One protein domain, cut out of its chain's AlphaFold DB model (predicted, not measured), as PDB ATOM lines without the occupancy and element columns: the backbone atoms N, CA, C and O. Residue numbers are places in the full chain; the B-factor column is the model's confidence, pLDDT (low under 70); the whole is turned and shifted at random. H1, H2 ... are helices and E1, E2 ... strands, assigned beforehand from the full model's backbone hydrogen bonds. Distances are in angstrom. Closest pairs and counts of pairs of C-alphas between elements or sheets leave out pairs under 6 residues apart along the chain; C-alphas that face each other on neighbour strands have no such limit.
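Overview. This is residues 446 to 496 of the 686 residues of the protein "G-patch domain-containing protein" of Salpingoeca rosetta (strain ATCC 50818 / BSB-021) (UniProt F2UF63). The single helix H3 sits alone at one end of a drawn-out chain, and a small head of the strand E1 and two short helices, H1 and H2, set at a right angle, makes the other end. The long link of residues 471 to 486 spans between the two ends, and its residues 473 to 479 stand free. The printed part has 51 residues with one named strand and three named helices, in the order E1, H1, H2, H3; its class is mostly helix, though under half of the residues are in named elements. The whole is extended, a rod with a radius of gyration of the C-alphas of 16.2 A and spans of 46 by 18 by 15 A.

Along the chain. Find C-alpha 487 at (160.839, 117.883, 171.734); from there H3, residues 487 to 494, runs 10.5 A to C-alpha 494 at (163.811, 109.137, 176.795). At the other end, look for H2 at residues 465 to 470, 8.7 A long, and H1 at residues 458 to 463, 8.5 A long. E1, residues 452 to 454, begins at C-alpha 452 at (171.884, 103.352, 135.074).

Arrangement. H3 touches no helix and is apart from H2, H1 and E1. H1 and H2 are close but not clearly touching, about perpendicular at 85 degrees; their closest C-alphas, those of His 461 and His 467, are 6.6 A apart. The closest C-alphas of E1 and H1, those of Lys 454 and His 461, are 7.5 A apart. E1 pairs with no named strand, but residues 446 to 447 pair with its residues 452 to 453, antiparallel. In H1, H2 and H3 every O i to N i+4 pair is within hydrogen-bond range.

Size, cuts and confidence. The two C-alphas farthest apart, those of Leu 453 and Ile 495, are 46.7 A apart. The printed part has no cut. The link from H2 to H3 is long, with 16 residues, while those from E1 to H1 and from H1 to H2 are tight. Look at the B-factor column for residues 472 to 479, where pLDDT is under 70; the mean of the printed part is 79.2.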
ATOM      1  N   TYR A 446     178.058 105.128 137.720       89.94
ATOM      2  CA  TYR A 446     177.017 104.101 137.652       89.94
ATOM      3  C   TYR A 446     176.299 103.928 138.998       89.94
ATOM      4  O   TYR A 446     176.923 103.591 140.010       89.94
ATOM      5  N   CYS A 447     174.972 104.095 139.010       86.88
ATOM      6  CA  CYS A 447     174.144 103.823 140.180       86.88
ATOM      7  C   CYS A 447     173.644 102.363 140.169       86.88
ATOM      8  O   CYS A 447     172.780 102.032 139.352       86.88
ATOM      9  N   PRO A 448     174.085 101.491 141.100       82.25
ATOM     10  CA  PRO A 448     173.660 100.089 141.135       82.25
ATOM     11  C   PRO A 448     172.194  99.899 141.555       82.25
ATOM     12  O   PRO A 448     171.626  98.841 141.312       82.25
ATOM     13  N   GLU A 449     171.577 100.907 142.176       82.69
ATOM     14  CA  GLU A 449     170.190 100.855 142.662       82.69
ATOM     15  C   GLU A 449     169.185 101.358 141.608       82.69
ATOM     16  O   GLU A 449     168.018 100.974 141.632       82.69
ATOM     17  N   CYS A 450     169.645 102.177 140.654       84.06
ATOM     18  CA  CYS A 450     168.883 102.568 139.462       84.06
ATOM     19  C   CYS A 450     169.260 101.757 138.208       84.06
ATOM     20  O   CYS A 450     168.545 101.839 137.218       84.06
ATOM     21  N   ASN A 451     170.353 100.982 138.247       83.88
ATOM     22  CA  ASN A 451     170.905 100.219 137.118       83.88
ATOM     23  C   ASN A 451     171.228 101.095 135.883       83.88
ATOM     24  O   ASN A 451     171.093 100.664 134.739       83.88
ATOM     25  N   GLU A 452     171.654 102.340 136.112       82.62
ATOM     26  CA  GLU A 452     171.884 103.352 135.074       82.62
ATOM     27  C   GLU A 452     173.099 104.235 135.403       82.62
ATOM     28  O   GLU A 452     173.382 104.513 136.573       82.62
ATOM     29  N   LEU A 453     173.783 104.726 134.364       85.69
ATOM     30  CA  LEU A 453     174.785 105.794 134.469       85.69
ATOM     31  C   LEU A 453     174.117 107.142 134.787       85.69
ATOM     32  O   LEU A 453     172.977 107.404 134.376       85.69
ATOM     33  N   LYS A 454     174.820 107.985 135.552       85.81
ATOM     34  CA  LYS A 454     174.351 109.288 136.026       85.81
ATOM     35  C   LYS A 454     175.456 110.337 135.952       85.81
ATOM     36  O   LYS A 454     176.506 110.189 136.559       85.81
ATOM     37  N   ARG A 455     175.145 111.415 135.234       83.56
ATOM     38  CA  ARG A 455     175.947 112.637 135.101       83.56
ATOM     39  C   ARG A 455     175.769 113.596 136.290       83.56
ATOM     40  O   ARG A 455     176.645 114.387 136.597       83.56
ATOM     41  N   GLU A 456     174.639 113.500 136.997       83.69
ATOM     42  CA  GLU A 456     174.396 114.257 138.232       83.69
ATOM     43  C   GLU A 456     175.306 113.781 139.380       83.69
ATOM     44  O   GLU A 456     175.426 112.565 139.596       83.69
ATOM     45  N   PRO A 457     175.846 114.694 140.214       85.94
ATOM     46  CA  PRO A 457     176.646 114.318 141.372       85.94
ATOM     47  C   PRO A 457     175.838 113.433 142.325       85.94
ATOM     48  O   PRO A 457     174.661 113.681 142.605       85.94
ATOM     49  N   ARG A 458     176.489 112.400 142.871       84.69
ATOM     50  CA  ARG A 458     175.847 111.298 143.612       84.69
ATOM     51  C   ARG A 458     174.884 111.729 144.726       84.69
ATOM     52  O   ARG A 458     173.884 111.058 144.958       84.69
ATOM     53  N   ALA A 459     175.137 112.857 145.389       81.81
ATOM     54  CA  ALA A 459     174.233 113.404 146.402       81.81
ATOM     55  C   ALA A 459     172.907 113.945 145.821       81.81
ATOM     56  O   ALA A 459     171.858 113.748 146.433       81.81
ATOM     57  N   ALA A 460     172.941 114.590 144.649       85.12
ATOM     58  CA  ALA A 460     171.752 115.088 143.957       85.12
ATOM     59  C   ALA A 460     170.925 113.928 143.389       85.12
ATOM     60  O   ALA A 460     169.727 113.838 143.664       85.12
ATOM     61  N   HIS A 461     171.587 112.971 142.729       87.94
ATOM     62  CA  HIS A 461     170.932 111.760 142.245       87.94
ATOM     63  C   HIS A 461     170.240 110.991 143.383       87.94
ATOM     64  O   HIS A 461     169.059 110.666 143.274       87.94
ATOM     65  N   ASN A 462     170.923 110.766 144.513       81.69
ATOM     66  CA  ASN A 462     170.331 110.067 145.658       81.69
ATOM     67  C   ASN A 462     169.181 110.859 146.328       81.69
ATOM     68  O   ASN A 462     168.300 110.280 146.971       81.69
ATOM     69  N   ALA A 463     169.150 112.185 146.164       82.31
ATOM     70  CA  ALA A 463     168.032 113.036 146.574       82.31
ATOM     71  C   ALA A 463     166.864 113.054 145.562       82.31
ATOM     72  O   ALA A 463     165.781 113.539 145.900       82.31
ATOM     73  N   SER A 464     167.048 112.513 144.353       86.56
ATOM     74  CA  SER A 464     166.030 112.484 143.302       86.56
ATOM     75  C   SER A 464     164.859 111.563 143.649       86.56
ATOM     76  O   SER A 464     165.021 110.461 144.181       86.56
ATOM     77  N   ILE A 465     163.651 111.997 143.277       81.94
ATOM     78  CA  ILE A 465     162.403 111.245 143.475       81.94
ATOM     79  C   ILE A 465     162.461 109.894 142.742       81.94
ATOM     80  O   ILE A 465     161.961 108.897 143.260       81.94
ATOM     81  N   LEU A 466     163.106 109.844 141.569       83.38
ATOM     82  CA  LEU A 466     163.257 108.616 140.782       83.38
ATOM     83  C   LEU A 466     164.134 107.589 141.511       83.38
ATOM     84  O   LEU A 466     163.718 106.447 141.683       83.38
ATOM     85  N   HIS A 467     165.289 108.016 142.031       84.75
ATOM     86  CA  HIS A 467     166.171 107.170 142.835       84.75
ATOM     87  C   HIS A 467     165.460 106.649 144.091       84.75
ATOM     88  O   HIS A 467     165.428 105.444 144.335       84.75
ATOM     89  N   GLN A 468     164.814 107.535 144.858       81.75
ATOM     90  CA  GLN A 468     164.087 107.163 146.079       81.75
ATOM     91  C   GLN A 468     162.956 106.153 145.824       81.75
ATOM     92  O   GLN A 468     162.658 105.331 146.695       81.75
ATOM     93  N   PHE A 469     162.348 106.191 144.634       78.81
ATOM     94  CA  PHE A 469     161.339 105.229 144.200       78.81
ATOM     95  C   PHE A 469     161.964 103.886 143.779       78.81
ATOM     96  O   PHE A 469     161.526 102.841 144.265       78.81
ATOM     97  N   CYS A 470     163.018 103.902 142.952       75.69
ATOM     98  CA  CYS A 470     163.728 102.698 142.495       75.69
ATOM     99  C   CYS A 470     164.346 101.894 143.648       75.69
ATOM    100  O   CYS A 470     164.163 100.680 143.710       75.69
ATOM    101  N   CYS A 471     164.979 102.560 144.620       70.12
ATOM    102  CA  CYS A 471     165.628 101.911 145.769       70.12
ATOM    103  C   CYS A 471     164.651 101.194 146.724       70.12
ATOM    104  O   CYS A 471     165.078 100.608 147.719       70.12
ATOM    105  N   GLN A 472     163.333 101.304 146.492       59.62
ATOM    106  CA  GLN A 472     162.266 100.858 147.394       59.62
ATOM    107  C   GLN A 472     162.530 101.220 148.860       59.62
ATOM    108  O   GLN A 472     162.210 100.461 149.783       59.62
ATOM    109  N   HIS A 473     163.078 102.417 149.097       55.38
ATOM    110  CA  HIS A 473     163.195 102.969 150.433       55.38
ATOM    111  C   HIS A 473     161.795 103.265 150.975       55.38
ATOM    112  O   HIS A 473     161.294 104.390 150.954       55.38
ATOM    113  N   ARG A 474     161.178 102.229 151.559       50.03
ATOM    114  CA  ARG A 474     160.209 102.368 152.642       50.03
ATOM    115  C   ARG A 474     160.896 103.146 153.755       50.03
ATOM    116  O   ARG A 474     161.452 102.561 154.684       50.03
ATOM    117  N   VAL A 475     160.827 104.473 153.651       57.00
ATOM    118  CA  VAL A 475     161.094 105.401 154.743       57.00
ATOM    119  C   VAL A 475     160.386 104.818 155.955       57.00
ATOM    120  O   VAL A 475     159.164 104.626 155.919       57.00
ATOM    121  N   GLN A 476     161.156 104.469 156.988       55.25
ATOM    122  CA  GLN A 476     160.639 103.857 158.210       55.25
ATOM    123  C   GLN A 476     159.879 104.921 159.003       55.25
ATOM    124  O   GLN A 476     160.335 105.457 160.012       55.25
ATOM    125  N   SER A 477     158.717 105.284 158.471       55.50
ATOM    126  CA  SER A 477     157.818 106.257 159.044       55.50
ATOM    127  C   SER A 477     157.287 105.679 160.345       55.50
ATOM    128  O   SER A 477     156.494 104.738 160.369       55.50
ATOM    129  N   ASN A 478     157.753 106.276 161.440       64.19
ATOM    130  CA  ASN A 478     157.092 106.244 162.734       64.19
ATOM    131  C   ASN A 478     155.563 106.261 162.503       64.19
ATOM    132  O   ASN A 478     155.070 107.235 161.923       64.19
ATOM    133  N   PRO A 479     154.799 105.239 162.942       66.69
ATOM    134  CA  PRO A 479     153.374 105.113 162.616       66.69
ATOM    135  C   PRO A 479     152.502 106.225 163.229       66.69
ATOM    136  O   PRO A 479     151.318 106.329 162.916       66.69
ATOM    137  N   PHE A 480     153.085 107.074 164.080       70.94
ATOM    138  CA  PHE A 480     152.475 108.270 164.660       70.94
ATOM    139  C   PHE A 480     152.849 109.571 163.916       70.94
ATOM    140  O   PHE A 480     152.416 110.646 164.325       70.94
ATOM    141  N   LEU A 481     153.665 109.494 162.853       73.88
ATOM    142  CA  LEU A 481     154.154 110.605 162.015       73.88
ATOM    143  C   LEU A 481     154.831 111.759 162.787       73.88
ATOM    144  O   LEU A 481     154.896 112.896 162.319       73.88
ATOM    145  N   LEU A 482     155.373 111.482 163.978       79.62
ATOM    146  CA  LEU A 482     156.088 112.478 164.775       79.62
ATOM    147  C   LEU A 482     157.558 112.543 164.343       79.62
ATOM    148  O   LEU A 482     158.306 111.585 164.536       79.62
ATOM    149  N   SER A 483     157.969 113.694 163.804       78.12
ATOM    150  CA  SER A 483     159.367 113.980 163.456       78.12
ATOM    151  C   SER A 483     160.300 113.884 164.670       78.12
ATOM    152  O   SER A 483     159.971 114.353 165.766       78.12
ATOM    153  N   SER A 484     161.508 113.363 164.444       78.12
ATOM    154  CA  SER A 484     162.586 113.252 165.434       78.12
ATOM    155  C   SER A 484     163.048 114.595 166.013       78.12
ATOM    156  O   SER A 484     163.534 114.646 167.147       78.12
ATOM    157  N   ALA A 485     162.821 115.698 165.295       80.81
ATOM    158  CA  ALA A 485     163.071 117.055 165.776       80.81
ATOM    159  C   ALA A 485     162.100 117.496 166.894       80.81
ATOM    160  O   ALA A 485     162.387 118.441 167.637       80.81
ATOM    161  N   ASN A 486     160.948 116.831 167.053       86.88
ATOM    162  CA  ASN A 486     159.941 117.215 168.037       86.88
ATOM    163  C   ASN A 486     160.423 116.924 169.473       86.88
ATOM    164  O   ASN A 486     160.700 115.785 169.853       86.88
ATOM    165  N   LYS A 487     160.453 117.966 170.313       86.25
ATOM    166  CA  LYS A 487     160.839 117.883 171.734       86.25
ATOM    167  C   LYS A 487     159.996 116.867 172.516       86.25
ATOM    168  O   LYS A 487     160.531 116.187 173.385       86.25
ATOM    169  N   GLY A 488     158.708 116.729 172.186       87.62
ATOM    170  CA  GLY A 488     157.822 115.728 172.785       87.62
ATOM    171  C   GLY A 488     158.192 114.298 172.390       87.62
ATOM    172  O   GLY A 488     158.250 113.429 173.249       87.62
ATOM    173  N   TYR A 489     158.526 114.059 171.120       86.44
ATOM    174  CA  TYR A 489     158.987 112.751 170.636       86.44
ATOM    175  C   TYR A 489     160.301 112.326 171.307       86.44
ATOM    176  O   TYR A 489     160.400 111.214 171.825       86.44
ATOM    177  N   ARG A 490     161.276 113.243 171.395       88.12
ATOM    178  CA  ARG A 490     162.546 113.008 172.103       88.12
ATOM    179  C   ARG A 490     162.327 112.682 173.585       88.12
ATOM    180  O   ARG A 490     162.958 111.764 174.097       88.12
ATOM    181  N   LEU A 491     161.401 113.382 174.249       88.81
ATOM    182  CA  LEU A 491     161.029 113.109 175.640       88.81
ATOM    183  C   LEU A 491     160.344 111.741 175.807       88.81
ATOM    184  O   LEU A 491     160.664 111.022 176.746       88.81
ATOM    185  N   MET A 492     159.442 111.353 174.899       86.12
ATOM    186  CA  MET A 492     158.786 110.040 174.951       86.12
ATOM    187  C   MET A 492     159.800 108.902 174.768       86.12
ATOM    188  O   MET A 492     159.804 107.977 175.578       86.12
ATOM    189  N   LYS A 493     160.724 109.012 173.801       84.94
ATOM    190  CA  LYS A 493     161.850 108.069 173.661       84.94
ATOM    191  C   LYS A 493     162.687 107.967 174.936       84.94
ATOM    192  O   LYS A 493     162.970 106.868 175.397       84.94
ATOM    193  N   GLN A 494     163.029 109.100 175.552       85.88
ATOM    194  CA  GLN A 494     163.811 109.137 176.795       85.88
ATOM    195  C   GLN A 494     163.087 108.501 178.002       85.88
ATOM    196  O   GLN A 494     163.739 108.073 178.948       85.88
ATOM    197  N   ILE A 495     161.753 108.412 177.967       84.94
ATOM    198  CA  ILE A 495     160.919 107.746 178.985       84.94
ATOM    199  C   ILE A 495     160.773 106.229 178.705       84.94
ATOM    200  O   ILE A 495     160.176 105.509 179.502       84.94
ATOM    201  N   GLY A 496     161.354 105.718 177.613       82.62
ATOM    202  CA  GLY A 496     161.298 104.301 177.235       82.62
ATOM    203  C   GLY A 496     160.153 103.945 176.284       82.62
ATOM    204  O   GLY A 496     159.772 102.782 176.206       82.62
TER     205      GLY A 496